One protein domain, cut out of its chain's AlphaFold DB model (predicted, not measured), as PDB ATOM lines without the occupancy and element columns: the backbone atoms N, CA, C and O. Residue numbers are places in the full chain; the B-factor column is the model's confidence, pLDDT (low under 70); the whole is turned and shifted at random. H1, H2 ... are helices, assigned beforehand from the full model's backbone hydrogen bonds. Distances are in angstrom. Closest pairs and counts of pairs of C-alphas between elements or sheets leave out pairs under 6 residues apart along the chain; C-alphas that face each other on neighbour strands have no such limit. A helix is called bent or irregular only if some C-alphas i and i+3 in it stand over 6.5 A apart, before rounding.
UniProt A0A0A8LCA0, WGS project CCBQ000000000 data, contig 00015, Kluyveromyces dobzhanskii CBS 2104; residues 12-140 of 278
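This is residues 12 to 140 of the 278 residues of an uncharacterized protein of Kluyveromyces dobzhanskii CBS 2104 (UniProt A0A0A8LCA0). One long, bent helix, H6, runs the length of an elongated body, with H2 packed on its first arm, H4 slanting through the middle and H1 crossing H4 on the side away from H6. Short H3 and H7 pack together beside the second arm; short H5 lies near the other end. The 129 printed residues hold seven named helices, H1 to H7, and no named strand: all helix. The whole is only just compact, close to loose, with a radius of gyration of the C-alphas of 16.8 A and spans of 54 by 29 by 21 A.

H6, residues 91 to 122, was assigned as one helix by its hydrogen bonds but is bent: C-alphas 109 and 112 are 6.7 A apart. Its arms H6a, residues 91 to 109, and H6b, residues 112 to 122, stand at a steep tilt of 39 degrees. H2, residues 37 to 51, touches H6a at residues 93 to 100 alone, the same way at a steep tilt of 43 degrees; the closest C-alphas, of Tyr 44 and Arg 97, are 6.4 A apart. H4, residues 63 to 80, only just touches H6a, with 3 pairs of C-alphas within 8 A, the closest Asp 73 and Ala 104 at 6.9 A; they run opposite ways at a steep tilt of 51 degrees. H1, residues 15 to 24, is close to but not clearly touching H4, about perpendicular at 74 degrees, with C-alphas of Leu 21 and Ala 68 closest at 6.3 A. H3, residues 57 to 60, touches H7, residues 131 to 136, where the closest C-alphas, of Ala 58 and Ala 136, are 4.8 A apart. H5, residues 83 to 86, touches no helix. Every O i to N i+4 pair is within hydrogen-bond range in H1, H2, H4, H6a and H6b; H7 has 0 of 2, and 1 of 3 O i to N i+3 pairs, while H3 and H5 are too short for an i+4 pair.

H6a measures 27.8 A from first to last C-alpha, H4 25.1 A, H2 21.1 A, H6b 15.4 A and H1 14.3 A. H1 begins at C-alpha 15 (141.093, 164.733, 211.358), H6a at C-alpha 91 (140.961, 195.187, 225.390), and H7 ends at C-alpha 136 (155.822, 179.979, 191.458).

The C-alphas farthest apart, of Gly 88 and Gly 124, are 54.1 A apart. The printed part has no cut, and the link from H1 to H2 is long, with 12 residues. The pLDDT is under 70 at residues 12 to 14 and 127 to 132.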
ATOM      1  N   LEU A  12     134.502 169.258 205.731       48.03
ATOM      2  CA  LEU A  12     135.853 169.811 205.926       48.03
ATOM      3  C   LEU A  12     136.532 169.320 207.213       48.03
ATOM      4  O   LEU A  12     137.707 169.619 207.442       48.03
ATOM      5  N   ASP A  13     135.823 168.549 208.042       51.69
ATOM      6  CA  ASP A  13     136.281 168.111 209.363       51.69
ATOM      7  C   ASP A  13     137.040 166.777 209.310       51.69
ATOM      8  O   ASP A  13     136.792 165.831 210.049       51.69
ATOM      9  N   SER A  14     137.982 166.682 208.370       65.25
ATOM     10  CA  SER A  14     138.901 165.547 208.316       65.25
ATOM     11  C   SER A  14     139.976 165.717 209.388       65.25
ATOM     12  O   SER A  14     140.795 166.639 209.322       65.25
ATOM     13  N   ASP A  15     140.019 164.806 210.358       70.12
ATOM     14  CA  ASP A  15     141.093 164.733 211.358       70.12
ATOM     15  C   ASP A  15     142.478 164.679 210.700       70.12
ATOM     16  O   ASP A  15     143.428 165.293 211.179       70.12
ATOM     17  N   LYS A  16     142.581 164.023 209.535       74.06
ATOM     18  CA  LYS A  16     143.824 163.958 208.753       74.06
ATOM     19  C   LYS A  16     144.236 165.322 208.209       74.06
ATOM     20  O   LYS A  16     145.406 165.675 208.292       74.06
ATOM     21  N   LEU A  17     143.292 166.097 207.672       72.00
ATOM     22  CA  LEU A  17     143.578 167.460 207.212       72.00
ATOM     23  C   LEU A  17     143.996 168.341 208.394       72.00
ATOM     24  O   LEU A  17     144.941 169.111 208.282       72.00
ATOM     25  N   THR A  18     143.337 168.178 209.542       74.12
ATOM     26  CA  THR A  18     143.688 168.893 210.777       74.12
ATOM     27  C   THR A  18     145.124 168.599 211.207       74.12
ATOM     28  O   THR A  18     145.869 169.534 211.484       74.12
ATOM     29  N   GLN A  19     145.532 167.326 211.202       79.69
ATOM     30  CA  GLN A  19     146.900 166.914 211.531       79.69
ATOM     31  C   GLN A  19     147.924 167.513 210.562       79.69
ATOM     32  O   GLN A  19     148.877 168.143 211.008       79.69
ATOM     33  N   VAL A  20     147.689 167.413 209.249       80.94
ATOM     34  CA  VAL A  20     148.583 167.994 208.227       80.94
ATOM     35  C   VAL A  20     148.729 169.509 208.405       80.94
ATOM     36  O   VAL A  20     149.829 170.056 208.318       80.94
ATOM     37  N   LEU A  21     147.625 170.204 208.688       80.25
ATOM     38  CA  LEU A  21     147.645 171.646 208.925       80.25
ATOM     39  C   LEU A  21     148.382 172.014 210.217       80.25
ATOM     40  O   LEU A  21     149.095 173.012 210.228       80.25
ATOM     41  N   GLN A  22     148.249 171.220 211.280       81.19
ATOM     42  CA  GLN A  22     148.969 171.426 212.540       81.19
ATOM     43  C   GLN A  22     150.467 171.131 212.415       81.19
ATOM     44  O   GLN A  22     151.272 171.819 213.036       81.19
ATOM     45  N   GLU A  23     150.859 170.156 211.593       85.38
ATOM     46  CA  GLU A  23     152.267 169.897 211.282       85.38
ATOM     47  C   GLU A  23     152.898 171.078 210.535       85.38
ATOM     48  O   GLU A  23     154.000 171.513 210.871       85.38
ATOM     49  N   LYS A  24     152.187 171.634 209.543       83.94
ATOM     50  CA  LYS A  24     152.687 172.752 208.728       83.94
ATOM     51  C   LYS A  24     152.611 174.099 209.453       83.94
ATOM     52  O   LYS A  24     153.492 174.942 209.291       83.94
ATOM     53  N   TYR A  25     151.577 174.299 210.264       85.62
ATOM     54  CA  TYR A  25     151.302 175.538 210.984       85.62
ATOM     55  C   TYR A  25     151.007 175.247 212.469       85.62
ATOM     56  O   TYR A  25     149.861 175.337 212.913       85.62
ATOM     57  N   PRO A  26     152.034 174.936 213.280       85.19
ATOM     58  CA  PRO A  26     151.861 174.477 214.666       85.19
ATOM     59  C   PRO A  26     151.291 175.539 215.614       85.19
ATOM     60  O   PRO A  26     150.825 175.223 216.706       85.19
ATOM     61  N   PHE A  27     151.331 176.807 215.210       83.69
ATOM     62  CA  PHE A  27     150.738 177.922 215.942       83.69
ATOM     63  C   PHE A  27     149.230 178.074 215.679       83.69
ATOM     64  O   PHE A  27     148.573 178.836 216.387       83.69
ATOM     65  N   LEU A  28     148.666 177.378 214.681       83.44
ATOM     66  CA  LEU A  28     147.228 177.402 214.439       83.44
ATOM     67  C   LEU A  28     146.501 176.621 215.522       83.44
ATOM     68  O   LEU A  28     146.664 175.411 215.682       83.44
ATOM     69  N   VAL A  29     145.625 177.323 216.229       85.44
ATOM     70  CA  VAL A  29     144.697 176.717 217.172       85.44
ATOM     71  C   VAL A  29     143.329 176.690 216.519       85.44
ATOM     72  O   VAL A  29     142.819 177.725 216.114       85.44
ATOM     73  N   MET A  30     142.741 175.500 216.401       81.94
ATOM     74  CA  MET A  30     141.391 175.338 215.869       81.94
ATOM     75  C   MET A  30     140.364 175.678 216.946       81.94
ATOM     76  O   MET A  30     140.455 175.215 218.088       81.94
ATOM     77  N   TYR A  31     139.367 176.484 216.589       84.19
ATOM     78  CA  TYR A  31     138.249 176.742 217.483       84.19
ATOM     79  C   TYR A  31     137.420 175.468 217.664       84.19
ATOM     80  O   TYR A  31     136.992 174.857 216.690       84.19
ATOM     81  N   ASN A  32     137.187 175.080 218.915       81.38
ATOM     82  CA  ASN A  32     136.489 173.848 219.284       81.38
ATOM     83  C   ASN A  32     135.133 174.118 219.966       81.38
ATOM     84  O   ASN A  32     134.586 173.226 220.606       81.38
ATOM     85  N   GLY A  33     134.616 175.350 219.888       82.81
ATOM     86  CA  GLY A  33     133.393 175.755 220.591       82.81
ATOM     87  C   GLY A  33     133.606 176.239 222.033       82.81
ATOM     88  O   GLY A  33     132.640 176.618 222.690       82.81
ATOM     89  N   SER A  34     134.841 176.223 222.549       83.88
ATOM     90  CA  SER A  34     135.136 176.667 223.914       83.88
ATOM     91  C   SER A  34     135.031 178.184 224.072       83.88
ATOM     92  O   SER A  34     135.687 178.935 223.355       83.88
ATOM     93  N   LYS A  35     134.293 178.631 225.094       83.81
ATOM     94  CA  LYS A  35     134.237 180.042 225.521       83.81
ATOM     95  C   LYS A  35     135.359 180.432 226.495       83.81
ATOM     96  O   LYS A  35     135.346 181.527 227.048       83.81
ATOM     97  N   ASP A  36     136.308 179.532 226.751       89.12
ATOM     98  CA  ASP A  36     137.446 179.809 227.623       89.12
ATOM     99  C   ASP A  36     138.342 180.912 227.038       89.12
ATOM    100  O   ASP A  36     138.768 180.846 225.883       89.12
ATOM    101  N   VAL A  37     138.664 181.915 227.857       87.06
ATOM    102  CA  VAL A  37     139.428 183.100 227.434       87.06
ATOM    103  C   VAL A  37     140.822 182.725 226.943       87.06
ATOM    104  O   VAL A  37     141.316 183.312 225.980       87.06
ATOM    105  N   ILE A  38     141.457 181.728 227.569       89.69
ATOM    106  CA  ILE A  38     142.784 181.264 227.156       89.69
ATOM    107  C   ILE A  38     142.688 180.603 225.778       89.69
ATOM    108  O   ILE A  38     143.535 180.858 224.920       89.69
ATOM    109  N   HIS A  39     141.656 179.792 225.532       90.75
ATOM    110  CA  HIS A  39     141.419 179.181 224.222       90.75
ATOM    111  C   HIS A  39     141.132 180.217 223.128       90.75
ATOM    112  O   HIS A  39     141.768 180.182 222.074       90.75
ATOM    113  N   LEU A  40     140.237 181.176 223.386       89.56
ATOM    114  CA  LEU A  40     139.926 182.264 222.449       89.56
ATOM    115  C   LEU A  40     141.157 183.131 222.152       89.56
ATOM    116  O   LEU A  40     141.415 183.472 220.996       89.56
ATOM    117  N   GLY A  41     141.958 183.431 223.178       89.25
ATOM    118  CA  GLY A  41     143.228 184.134 223.027       89.25
ATOM    119  C   GLY A  41     144.201 183.374 222.128       89.25
ATOM    120  O   GLY A  41     144.743 183.944 221.184       89.25
ATOM    121  N   LYS A  42     144.375 182.069 222.359       91.44
ATOM    122  CA  LYS A  42     145.231 181.213 221.526       91.44
ATOM    123  C   LYS A  42     144.755 181.131 220.074       91.44
ATOM    124  O   LYS A  42     145.589 181.201 219.178       91.44
ATOM    125  N   PHE A  43     143.446 181.026 219.840       91.44
ATOM    126  CA  PHE A  43     142.858 181.035 218.496       91.44
ATOM    127  C   PHE A  43     143.233 182.311 217.726       91.44
ATOM    128  O   PHE A  43     143.833 182.236 216.653       91.44
ATOM    129  N   TYR A  44     142.954 183.488 218.295       91.00
ATOM    130  CA  TYR A  44     143.212 184.761 217.616       91.00
ATOM    131  C   TYR A  44     144.701 185.107 217.502       91.00
ATOM    132  O   TYR A  44     145.104 185.707 216.508       91.00
ATOM    133  N   LEU A  45     145.532 184.715 218.471       89.62
ATOM    134  CA  LEU A  45     146.984 184.889 218.377       89.62
ATOM    135  C   LEU A  45     147.602 183.963 217.325       89.62
ATOM    136  O   LEU A  45     148.462 184.401 216.566       89.62
ATOM    137  N   GLY A  46     147.134 182.715 217.235       88.31
ATOM    138  CA  GLY A  46     147.537 181.788 216.179       88.31
ATOM    139  C   GLY A  46     147.172 182.312 214.793       88.31
ATOM    140  O   GLY A  46     147.996 182.279 213.881       88.31
ATOM    141  N   LEU A  47     145.969 182.880 214.654       87.62
ATOM    142  CA  LEU A  47     145.541 183.562 213.435       87.62
ATOM    143  C   LEU A  47     146.426 184.774 213.120       87.62
ATOM    144  O   LEU A  47     146.919 184.900 212.004       87.62
ATOM    145  N   ALA A  48     146.705 185.627 214.105       87.81
ATOM    146  CA  ALA A  48     147.600 186.765 213.919       87.81
ATOM    147  C   ALA A  48     148.998 186.334 213.472       87.81
ATOM    148  O   ALA A  48     149.562 186.933 212.560       87.81
ATOM    149  N   GLN A  49     149.537 185.262 214.048       87.94
ATOM    150  CA  GLN A  49     150.826 184.720 213.640       87.94
ATOM    151  C   GLN A  49     150.785 184.163 212.213       87.94
ATOM    152  O   GLN A  49     151.692 184.461 211.435       87.94
ATOM    153  N   PHE A  50     149.727 183.428 211.851       84.62
ATOM    154  CA  PHE A  50     149.517 182.919 210.493       84.62
ATOM    155  C   PHE A  50     149.590 184.039 209.450       84.62
ATOM    156  O   PHE A  50     150.215 183.848 208.405       84.62
ATOM    157  N   MET A  51     149.024 185.204 209.787       79.88
ATOM    158  CA  MET A  51     148.894 186.363 208.895       79.88
ATOM    159  C   MET A  51     150.010 187.401 208.996       79.88
ATOM    160  O   MET A  51     150.135 188.251 208.123       79.88
ATOM    161  N   SER A  52     150.826 187.365 210.047       81.69
ATOM    162  CA  SER A  52     151.890 188.355 210.284       81.69
ATOM    163  C   SER A  52     153.089 188.243 209.339       81.69
ATOM    164  O   SER A  52     153.952 189.121 209.326       81.69
ATOM    165  N   ARG A  53     153.172 187.156 208.573       82.88
ATOM    166  CA  ARG A  53     154.272 186.883 207.651       82.88
ATOM    167  C   ARG A  53     153.885 187.252 206.229       82.88
ATOM    168  O   ARG A  53     152.718 187.214 205.856       82.88
ATOM    169  N   GLU A  54     154.891 187.541 205.419       84.19
ATOM    170  CA  GLU A  54     154.693 187.689 203.985       84.19
ATOM    171  C   GLU A  54     154.268 186.339 203.386       84.19
ATOM    172  O   GLU A  54     154.977 185.339 203.512       84.19
ATOM    173  N   ILE A  55     153.085 186.307 202.770       84.88
ATOM    174  CA  ILE A  55     152.545 185.117 202.110       84.88
ATOM    175  C   ILE A  55     152.865 185.244 200.625       84.88
ATOM    176  O   ILE A  55     152.284 186.070 199.915       84.88
ATOM    177  N   SER A  56     153.806 184.427 200.159       87.88
ATOM    178  CA  SER A  56     154.232 184.441 198.759       87.88
ATOM    179  C   SER A  56     153.096 184.044 197.812       87.88
ATOM    180  O   SER A  56     152.177 183.322 198.194       87.88
ATOM    181  N   TYR A  57     153.192 184.436 196.541       88.56
ATOM    182  CA  TYR A  57     152.222 184.028 195.520       88.56
ATOM    183  C   TYR A  57     152.061 182.499 195.429       88.56
ATOM    184  O   TYR A  57     150.939 182.003 195.406       88.56
ATOM    185  N   ALA A  58     153.176 181.752 195.429       88.81
ATOM    186  CA  ALA A  58     153.171 180.284 195.388       88.81
ATOM    187  C   ALA A  58     152.398 179.684 196.569       88.81
ATOM    188  O   ALA A  58     151.708 178.677 196.445       88.81
ATOM    189  N   GLU A  59     152.504 180.323 197.728       89.31
ATOM    190  CA  GLU A  59     151.805 179.877 198.915       89.31
ATOM    191  C   GLU A  59     150.308 180.179 198.850       89.31
ATOM    192  O   GLU A  59     149.522 179.293 199.168       89.31
ATOM    193  N   GLN A  60     149.905 181.359 198.366       89.31
ATOM    194  CA  GLN A  60     148.490 181.735 198.236       89.31
ATOM    195  C   GLN A  60     147.695 180.772 197.343       89.31
ATOM    196  O   GLN A  60     146.502 180.583 197.553       89.31
ATOM    197  N   ILE A  61     148.349 180.132 196.374       91.81
ATOM    198  CA  ILE A  61     147.711 179.161 195.474       91.81
ATOM    199  C   ILE A  61     147.864 177.707 195.934       91.81
ATOM    200  O   ILE A  61     147.267 176.812 195.332       91.81
ATOM    201  N   SER A  62     148.646 177.465 196.990       90.94
ATOM    202  CA  SER A  62     148.890 176.121 197.506       90.94
ATOM    203  C   SER A  62     147.653 175.560 198.203       90.94
ATOM    204  O   SER A  62     146.901 176.268 198.880       90.94
ATOM    205  N   SER A  63     147.462 174.248 198.078       89.75
ATOM    206  CA  SER A  63     146.348 173.549 198.718       89.75
ATOM    207  C   SER A  63     146.369 173.730 200.236       89.75
ATOM    208  O   SER A  63     145.336 174.006 200.838       89.75
ATOM    209  N   GLU A  64     147.534 173.613 200.875       87.44
ATOM    210  CA  GLU A  64     147.618 173.689 202.333       87.44
ATOM    211  C   GLU A  64     147.293 175.084 202.856       87.44
ATOM    212  O   GLU A  64     146.670 175.195 203.908       87.44
ATOM    213  N   PHE A  65     147.683 176.142 202.143       89.25
ATOM    214  CA  PHE A  65     147.310 177.499 202.527       89.25
ATOM    215  C   PHE A  65     145.804 177.727 202.389       89.25
ATOM    216  O   PHE A  65     145.176 178.175 203.344       89.25
ATOM    217  N   ILE A  66     145.217 177.368 201.242       91.12
ATOM    218  CA  ILE A  66     143.782 177.549 200.986       91.12
ATOM    219  C   ILE A  66     142.946 176.783 202.014       91.12
ATOM    220  O   ILE A  66     142.047 177.359 202.626       91.12
ATOM    221  N   PHE A  67     143.281 175.519 202.284       88.12
ATOM    222  CA  PHE A  67     142.561 174.731 203.282       88.12
ATOM    223  C   PHE A  67     142.777 175.232 204.712       88.12
ATOM    224  O   PHE A  67     141.824 175.231 205.494       88.12
ATOM    225  N   ALA A  68     143.988 175.685 205.065       86.88
ATOM    226  CA  ALA A  68     144.236 176.317 206.361       86.88
ATOM    227  C   ALA A  68     143.362 177.558 206.531       86.88
ATOM    228  O   ALA A  68     142.632 177.670 207.514       86.88
ATOM    229  N   PHE A  69     143.406 178.454 205.545       88.12
ATOM    230  CA  PHE A  69     142.658 179.697 205.548       88.12
ATOM    231  C   PHE A  69     141.157 179.444 205.680       88.12
ATOM    232  O   PHE A  69     140.567 179.902 206.652       88.12
ATOM    233  N   MET A  70     140.558 178.660 204.778       88.31
ATOM    234  CA  MET A  70     139.116 178.382 204.790       88.31
ATOM    235  C   MET A  70     138.646 177.811 206.131       88.31
ATOM    236  O   MET A  70     137.581 178.163 206.639       88.31
ATOM    237  N   ARG A  71     139.445 176.927 206.736       81.44
ATOM    238  CA  ARG A  71     139.080 176.289 208.000       81.44
ATOM    239  C   ARG A  71     139.126 177.258 209.180       81.44
ATOM    240  O   ARG A  71     138.197 177.285 209.988       81.44
ATOM    241  N   ILE A  72     140.185 178.055 209.277       84.06
ATOM    242  CA  ILE A  72     140.309 179.105 210.295       84.06
ATOM    243  C   ILE A  72     139.200 180.141 210.121       84.06
ATOM    244  O   ILE A  72     138.592 180.577 211.096       84.06
ATOM    245  N   ASP A  73     138.950 180.548 208.885       88.00
ATOM    246  CA  ASP A  73     138.027 181.616 208.551       88.00
ATOM    247  C   ASP A  73     136.568 181.207 208.820       88.00
ATOM    248  O   ASP A  73     135.821 181.966 209.436       88.00
ATOM    249  N   SER A  74     136.197 179.950 208.551       84.81
ATOM    250  CA  SER A  74     134.917 179.382 209.002       84.81
ATOM    251  C   SER A  74     134.747 179.444 210.530       84.81
ATOM    252  O   SER A  74     133.696 179.843 211.038       84.81
ATOM    253  N   ALA A  75     135.788 179.094 211.295       85.56
ATOM    254  CA  ALA A  75     135.775 179.215 212.754       85.56
ATOM    255  C   ALA A  75     135.673 180.678 213.219       85.56
ATOM    256  O   ALA A  75     134.912 180.990 214.139       85.56
ATOM    257  N   ARG A  76     136.403 181.582 212.562       89.56
ATOM    258  CA  ARG A  76     136.382 183.020 212.828       89.56
ATOM    259  C   ARG A  76     134.995 183.611 212.581       89.56
ATOM    260  O   ARG A  76     134.529 184.358 213.435       89.56
ATOM    261  N   ARG A  77     134.318 183.276 211.476       86.50
ATOM    262  CA  ARG A  77     132.965 183.785 211.172       86.50
ATOM    263  C   ARG A  77     131.944 183.425 212.246       86.50
ATOM    264  O   ARG A  77     131.146 184.276 212.630       86.50
ATOM    265  N   LYS A  78     132.029 182.221 212.823       83.00
ATOM    266  CA  LYS A  78     131.188 181.829 213.972       83.00
ATOM    267  C   LYS A  78     131.405 182.737 215.190       83.00
ATOM    268  O   LYS A  78     130.449 183.069 215.880       83.00
ATOM    269  N   LEU A  79     132.651 183.143 215.435       86.56
ATOM    270  CA  LEU A  79     133.039 184.028 216.539       86.56
ATOM    271  C   LEU A  79     132.837 185.518 216.227       86.56
ATOM    272  O   LEU A  79     132.812 186.345 217.136       86.56
ATOM    273  N   GLU A  80     132.708 185.891 214.952       84.44
ATOM    274  CA  GLU A  80     132.590 187.287 214.535       84.44
ATOM    275  C   GLU A  80     131.336 187.950 215.104       84.44
ATOM    276  O   GLU A  80     131.410 189.111 215.487       84.44
ATOM    277  N   LEU A  81     130.231 187.217 215.224       76.19
ATOM    278  CA  LEU A  81     128.953 187.743 215.715       76.19
ATOM    279  C   LEU A  81     128.626 187.327 217.158       76.19
ATOM    280  O   LEU A  81     127.532 187.626 217.645       76.19
ATOM    281  N   ASP A  82     129.542 186.631 217.835       83.00
ATOM    282  CA  ASP A  82     129.362 186.134 219.202       83.00
ATOM    283  C   ASP A  82     129.803 187.177 220.238       83.00
ATOM    284  O   ASP A  82     130.826 187.038 220.900       83.00
ATOM    285  N   GLU A  83     129.036 188.257 220.379       80.69
ATOM    286  CA  GLU A  83     129.356 189.325 221.340       80.69
ATOM    287  C   GLU A  83     129.362 188.847 222.802       80.69
ATOM    288  O   GLU A  83     130.094 189.393 223.627       80.69
ATOM    289  N   GLU A  84     128.597 187.804 223.137       84.00
ATOM    290  CA  GLU A  84     128.532 187.268 224.501       84.00
ATOM    291  C   GLU A  84     129.860 186.656 224.937       84.00
ATOM    292  O   GLU A  84     130.327 186.920 226.045       84.00
ATOM    293  N   SER A  85     130.493 185.866 224.066       83.69
ATOM    294  CA  SER A  85     131.773 185.223 224.378       83.69
ATOM    295  C   SER A  85     132.927 186.220 224.515       83.69
ATOM    296  O   SER A  85     133.953 185.867 225.090       83.69
ATOM    297  N   PHE A  86     132.770 187.459 224.031       85.44
ATOM    298  CA  PHE A  86     133.776 188.524 224.137       85.44
ATOM    299  C   PHE A  86     133.422 189.624 225.148       85.44
ATOM    300  O   PHE A  86     134.228 190.532 225.373       85.44
ATOM    301  N   ALA A  87     132.259 189.547 225.799       85.75
ATOM    302  CA  ALA A  87     131.831 190.541 226.773       85.75
ATOM    303  C   ALA A  87     132.765 190.559 228.000       85.75
ATOM    304  O   ALA A  87     132.911 189.568 228.712       85.75
ATOM    305  N   GLY A  88     133.392 191.709 228.264       84.06
ATOM    306  CA  GLY A  88     134.281 191.890 229.419       84.06
ATOM    307  C   GLY A  88     135.663 191.240 229.283       84.06
ATOM    308  O   GLY A  88     136.387 191.164 230.275       84.06
ATOM    309  N   LEU A  89     136.042 190.781 228.083       88.12
ATOM    310  CA  LEU A  89     137.397 190.302 227.815       88.12
ATOM    311  C   LEU A  89     138.412 191.459 227.725       88.12
ATOM    312  O   LEU A  89     138.014 192.603 227.496       88.12
ATOM    313  N   PRO A  90     139.723 191.183 227.892       90.56
ATOM    314  CA  PRO A  90     140.761 192.211 227.825       90.56
ATOM    315  C   PRO A  90     140.744 192.990 226.503       90.56
ATOM    316  O   PRO A  90     140.594 192.397 225.431       90.56
ATOM    317  N   GLU A  91     140.972 194.306 226.570       90.94
ATOM    318  CA  GLU A  91     140.961 195.187 225.390       90.94
ATOM    319  C   GLU A  91     141.963 194.726 224.322       90.94
ATOM    320  O   GLU A  91     141.659 194.789 223.133       90.94
ATOM    321  N   GLU A  92     143.124 194.183 224.712       88.56
ATOM    322  CA  GLU A  92     144.103 193.672 223.743       88.56
ATOM    323  C   GLU A  92     143.525 192.543 222.878       88.56
ATOM    324  O   GLU A  92     143.752 192.503 221.668       88.56
ATOM    325  N   LEU A  93     142.732 191.644 223.471       87.62
ATOM    326  CA  LEU A  93     142.084 190.556 222.739       87.62
ATOM    327  C   LEU A  93     140.985 191.089 221.810       87.62
ATOM    328  O   LEU A  93     140.861 190.620 220.679       87.62
ATOM    329  N   LEU A  94     140.229 192.100 222.247       89.25
ATOM    330  CA  LEU A  94     139.203 192.756 221.429       89.25
ATOM    331  C   LEU A  94     139.808 193.507 220.234       89.25
ATOM    332  O   LEU A  94     139.259 193.480 219.131       89.25
ATOM    333  N   VAL A  95     140.953 194.168 220.423       89.06
ATOM    334  CA  VAL A  95     141.719 194.800 219.337       89.06
ATOM    335  C   VAL A  95     142.227 193.743 218.356       89.06
ATOM    336  O   VAL A  95     142.001 193.882 217.153       89.06
ATOM    337  N   THR A  96     142.843 192.665 218.847       89.31
ATOM    338  CA  THR A  96     143.318 191.566 217.991       89.31
ATOM    339  C   THR A  96     142.172 190.947 217.190       89.31
ATOM    340  O   THR A  96     142.301 190.809 215.975       89.31
ATOM    341  N   ARG A  97     141.020 190.661 217.815       90.19
ATOM    342  CA  ARG A  97     139.816 190.157 217.127       90.19
ATOM    343  C   ARG A  97     139.389 191.080 215.987       90.19
ATOM    344  O   ARG A  97     139.207 190.611 214.866       90.19
ATOM    345  N   ARG A  98     139.265 192.388 216.243       87.56
ATOM    346  CA  ARG A  98     138.868 193.377 215.224       87.56
ATOM    347  C   ARG A  98     139.842 193.420 214.049       87.56
ATOM    348  O   ARG A  98     139.410 193.358 212.898       87.56
ATOM    349  N   ASN A  99     141.141 193.480 214.333       87.06
ATOM    350  CA  ASN A  99     142.175 193.528 213.298       87.06
ATOM    351  C   ASN A  99     142.179 192.252 212.448       87.06
ATOM    352  O   ASN A  99     142.249 192.331 211.224       87.06
ATOM    353  N   MET A 100     142.045 191.088 213.088       89.19
ATOM    354  CA  MET A 100     142.011 189.804 212.388       89.19
ATOM    355  C   MET A 100     140.743 189.621 211.557       89.19
ATOM    356  O   MET A 100     140.830 189.112 210.446       89.19
ATOM    357  N   ASN A 101     139.583 190.083 212.032       88.62
ATOM    358  CA  ASN A 101     138.350 190.051 211.242       88.62
ATOM    359  C   ASN A 101     138.453 190.925 209.990       88.62
ATOM    360  O   ASN A 101     138.041 190.498 208.915       88.62
ATOM    361  N   LYS A 102     139.021 192.132 210.108       85.88
ATOM    362  CA  LYS A 102     139.231 193.007 208.950       85.88
ATOM    363  C   LYS A 102     140.162 192.355 207.926       85.88
ATOM    364  O   LYS A 102     139.815 192.276 206.754       85.88
ATOM    365  N   TRP A 103     141.310 191.868 208.385       86.00
ATOM    366  CA  TRP A 103     142.304 191.238 207.522       86.00
ATOM    367  C   TRP A 103     141.744 189.981 206.837       86.00
ATOM    368  O   TRP A 103     141.924 189.797 205.639       86.00
ATOM    369  N   ALA A 104     141.017 189.129 207.571       88.50
ATOM    370  CA  ALA A 104     140.439 187.907 207.012       88.50
ATOM    371  C   ALA A 104     139.480 188.206 205.854       88.50
ATOM    372  O   ALA A 104     139.582 187.560 204.818       88.50
ATOM    373  N   LYS A 105     138.639 189.242 205.981       88.75
ATOM    374  CA  LYS A 105     137.754 189.702 204.898       88.75
ATOM    375  C   LYS A 105     138.519 190.174 203.665       88.75
ATOM    376  O   LYS A 105     138.091 189.931 202.542       88.75
ATOM    377  N   GLU A 106     139.658 190.841 203.852       87.25
ATOM    378  CA  GLU A 106     140.521 191.228 202.729       87.25
ATOM    379  C   GLU A 106     141.045 189.984 201.994       87.25
ATOM    380  O   GLU A 106     141.020 189.947 200.764       87.25
ATOM    381  N   LEU A 107     141.439 188.935 202.725       87.44
ATOM    382  CA  LEU A 107     141.890 187.686 202.111       87.44
ATOM    383  C   LEU A 107     140.750 186.885 201.460       87.44
ATOM    384  O   LEU A 107     140.967 186.328 200.383       87.44
ATOM    385  N   GLU A 108     139.549 186.860 202.057       89.81
ATOM    386  CA  GLU A 108     138.345 186.239 201.469       89.81
ATOM    387  C   GLU A 108     138.132 186.750 200.031       89.81
ATOM    388  O   GLU A 108     137.897 185.959 199.119       89.81
ATOM    389  N   VAL A 109     138.304 188.058 199.805       89.69
ATOM    390  CA  VAL A 109     138.160 188.682 198.477       89.69
ATOM    391  C   VAL A 109     139.346 188.412 197.556       89.69
ATOM    392  O   VAL A 109     139.169 188.315 196.345       89.69
ATOM    393  N   GLN A 110     140.564 188.329 198.088       89.62
ATOM    394  CA  GLN A 110     141.774 188.241 197.265       89.62
ATOM    395  C   GLN A 110     142.067 186.830 196.756       89.62
ATOM    396  O   GLN A 110     142.636 186.677 195.672       89.62
ATOM    397  N   ILE A 111     141.691 185.794 197.510       89.94
ATOM    398  CA  ILE A 111     142.153 184.430 197.238       89.94
ATOM    399  C   ILE A 111     141.635 183.884 195.897       89.94
ATOM    400  O   ILE A 111     142.408 183.305 195.134       89.94
ATOM    401  N   ILE A 112     140.365 184.127 195.548       93.44
ATOM    402  CA  ILE A 112     139.790 183.675 194.269       93.44
ATOM    403  C   ILE A 112     140.474 184.363 193.078       93.44
ATOM    404  O   ILE A 112     140.971 183.645 192.211       93.44
ATOM    405  N   PRO A 113     140.580 185.707 193.015       93.00
ATOM    406  CA  PRO A 113     141.316 186.395 191.954       93.00
ATOM    407  C   PRO A 113     142.755 185.905 191.767       93.00
ATOM    408  O   PRO A 113     143.209 185.754 190.632       93.00
ATOM    409  N   VAL A 114     143.472 185.622 192.860       92.94
ATOM    410  CA  VAL A 114     144.854 185.121 192.801       92.94
ATOM    411  C   VAL A 114     144.910 183.740 192.144       92.94
ATOM    412  O   VAL A 114     145.708 183.531 191.226       92.94
ATOM    413  N   VAL A 115     144.034 182.817 192.546       94.25
ATOM    414  CA  VAL A 115     143.977 181.467 191.962       94.25
ATOM    415  C   VAL A 115     143.435 181.499 190.524       94.25
ATOM    416  O   VAL A 115     143.925 180.762 189.669       94.25
ATOM    417  N   LEU A 116     142.487 182.390 190.209       93.94
ATOM    418  CA  LEU A 116     142.002 182.616 188.840       93.94
ATOM    419  C   LEU A 116     143.132 183.099 187.932       93.94
ATOM    420  O   LEU A 116     143.309 182.587 186.826       93.94
ATOM    421  N   SER A 117     143.926 184.058 188.411       92.31
ATOM    422  CA  SER A 117     145.110 184.536 187.704       92.31
ATOM    423  C   SER A 117     146.092 183.388 187.469       92.31
ATOM    424  O   SER A 117     146.486 183.165 186.329       92.31
ATOM    425  N   ALA A 118     146.407 182.591 188.496       92.62
ATOM    426  CA  ALA A 118     147.282 181.422 188.367       92.62
ATOM    427  C   ALA A 118     146.816 180.454 187.277       92.62
ATOM    428  O   ALA A 118     147.621 180.015 186.451       92.62
ATOM    429  N   TYR A 119     145.514 180.160 187.240       93.56
ATOM    430  CA  TYR A 119     144.933 179.295 186.220       93.56
ATOM    431  C   TYR A 119     145.109 179.889 184.820       93.56
ATOM    432  O   TYR A 119     145.634 179.215 183.937       93.56
ATOM    433  N   ARG A 120     144.736 181.161 184.618       91.56
ATOM    434  CA  ARG A 120     144.848 181.848 183.316       91.56
ATOM    435  C   ARG A 120     146.290 181.913 182.808       91.56
ATOM    436  O   ARG A 120     146.535 181.769 181.614       91.56
ATOM    437  N   ILE A 121     147.255 182.087 183.709       90.81
ATOM    438  CA  ILE A 121     148.685 182.071 183.376       90.81
ATOM    439  C   ILE A 121     149.102 180.687 182.887       90.81
ATOM    440  O   ILE A 121     149.754 180.567 181.850       90.81
ATOM    441  N   LEU A 122     148.716 179.639 183.619       90.06
ATOM    442  CA  LEU A 122     149.073 178.265 183.279       90.06
ATOM    443  C   LEU A 122     148.350 177.774 182.013       90.06
ATOM    444  O   LEU A 122     148.899 176.968 181.267       90.06
ATOM    445  N   ALA A 123     147.157 178.306 181.737       89.50
ATOM    446  CA  ALA A 123     146.401 178.078 180.507       89.50
ATOM    447  C   ALA A 123     146.966 178.852 179.297       89.50
ATOM    448  O   ALA A 123     146.548 178.612 178.168       89.50
ATOM    449  N   GLY A 124     147.928 179.759 179.511       87.06
ATOM    450  CA  GLY A 124     148.556 180.558 178.455       87.06
ATOM    451  C   GLY A 124     147.760 181.796 178.023       87.06
ATOM    452  O   GLY A 124     148.119 182.424 177.031       87.06
ATOM    453  N   GLU A 125     146.712 182.167 178.758       85.81
ATOM    454  CA  GLU A 125     145.841 183.312 178.455       85.81
ATOM    455  C   GLU A 125     146.402 184.635 178.978       85.81
ATOM    456  O   GLU A 125     146.129 185.696 178.420       85.81
ATOM    457  N   LEU A 126     147.206 184.577 180.044       80.25
ATOM    458  CA  LEU A 126     147.891 185.735 180.610       80.25
ATOM    459  C   LEU A 126     149.401 185.593 180.393       80.25
ATOM    460  O   LEU A 126     150.037 184.691 180.941       80.25
ATOM    461  N   THR A 127     149.968 186.473 179.565       69.31
ATOM    462  CA  THR A 127     151.357 186.368 179.081       69.31
ATOM    463  C   THR A 127     152.237 187.573 179.412       69.31
ATOM    464  O   THR A 127     153.457 187.452 179.350       69.31
ATOM    465  N   GLU A 128     151.665 188.712 179.811       64.69
ATOM    466  CA  GLU A 128     152.421 189.929 180.123       64.69
ATOM    467  C   GLU A 128     152.670 190.074 181.637       64.69
ATOM    468  O   GLU A 128     151.750 189.965 182.445       64.69
ATOM    469  N   GLY A 129     153.928 190.321 182.031       63.50
ATOM    470  CA  GLY A 129     154.306 190.610 183.425       63.50
ATOM    471  C   GLY A 129     154.420 189.397 184.362       63.50
ATOM    472  O   GLY A 129     154.473 189.576 185.579       63.50
ATOM    473  N   VAL A 130     154.481 188.172 183.826       69.00
ATOM    474  CA  VAL A 130     154.268 186.925 184.588       69.00
ATOM    475  C   VAL A 130     155.509 186.094 184.903       69.00
ATOM    476  O   VAL A 130     155.412 185.041 185.531       69.00
ATOM    477  N   GLU A 131     156.693 186.531 184.501       67.25
ATOM    478  CA  GLU A 131     157.895 185.689 184.513       67.25
ATOM    479  C   GLU A 131     158.306 185.260 185.929       67.25
ATOM    480  O   GLU A 131     158.731 184.123 186.132       67.25
ATOM    481  N   LYS A 132     158.094 186.119 186.934       64.88
ATOM    482  CA  LYS A 132     158.281 185.752 188.351       64.88
ATOM    483  C   LYS A 132     157.210 184.772 188.847       64.88
ATOM    484  O   LYS A 132     157.490 183.927 189.693       64.88
ATOM    485  N   THR A 133     156.006 184.859 188.295       76.94
ATOM    486  CA  THR A 133     154.841 184.042 188.646       76.94
ATOM    487  C   THR A 133     154.922 182.641 188.039       76.94
ATOM    488  O   THR A 133     154.540 181.671 188.683       76.94
ATOM    489  N   ARG A 134     155.506 182.489 186.845       73.81
ATOM    490  CA  ARG A 134     155.733 181.170 186.224       73.81
ATOM    491  C   ARG A 134     156.615 180.263 187.075       73.81
ATOM    492  O   ARG A 134     156.344 179.072 187.168       73.81
ATOM    493  N   GLN A 135     157.630 180.822 187.735       76.81
ATOM    494  CA  GLN A 135     158.465 180.050 188.656       76.81
ATOM    495  C   GLN A 135     157.668 179.557 189.874       76.81
ATOM    496  O   GLN A 135     157.893 178.440 190.333       76.81
ATOM    497  N   ALA A 136     156.723 180.360 190.370       78.00
ATOM    498  CA  ALA A 136     155.822 179.979 191.458       78.00
ATOM    499  C   ALA A 136     154.807 178.894 191.050       78.00
ATOM    500  O   ALA A 136     154.332 178.156 191.902       78.00
ATOM    501  N   LEU A 137     154.514 178.774 189.752       85.75
ATOM    502  CA  LEU A 137     153.605 177.779 189.176       85.75
ATOM    503  C   LEU A 137     154.315 176.500 188.709       85.75
ATOM    504  O   LEU A 137     153.675 175.637 188.114       85.75
ATOM    505  N   LYS A 138     155.628 176.367 188.934       83.31
ATOM    506  CA  LYS A 138     156.434 175.273 188.368       83.31
ATOM    507  C   LYS A 138     155.897 173.881 188.719       83.31
ATOM    508  O   LYS A 138     155.930 172.995 187.869       83.31
ATOM    509  N   ASP A 139     155.419 173.714 189.947       85.06
ATOM    510  CA  ASP A 139     154.907 172.441 190.460       85.06
ATOM    511  C   ASP A 139     153.367 172.373 190.413       85.06
ATOM    512  O   ASP A 139     152.760 171.441 190.940       85.06
ATOM    513  N   GLU A 140     152.725 173.357 189.774       90.81
ATOM    514  CA  GLU A 140     151.275 173.460 189.687       90.81
ATOM    515  C   GLU A 140     150.700 172.874 188.399       90.81
ATOM    516  O   GLU A 140     151.344 172.804 187.352       90.81
TER     517      GLU A 140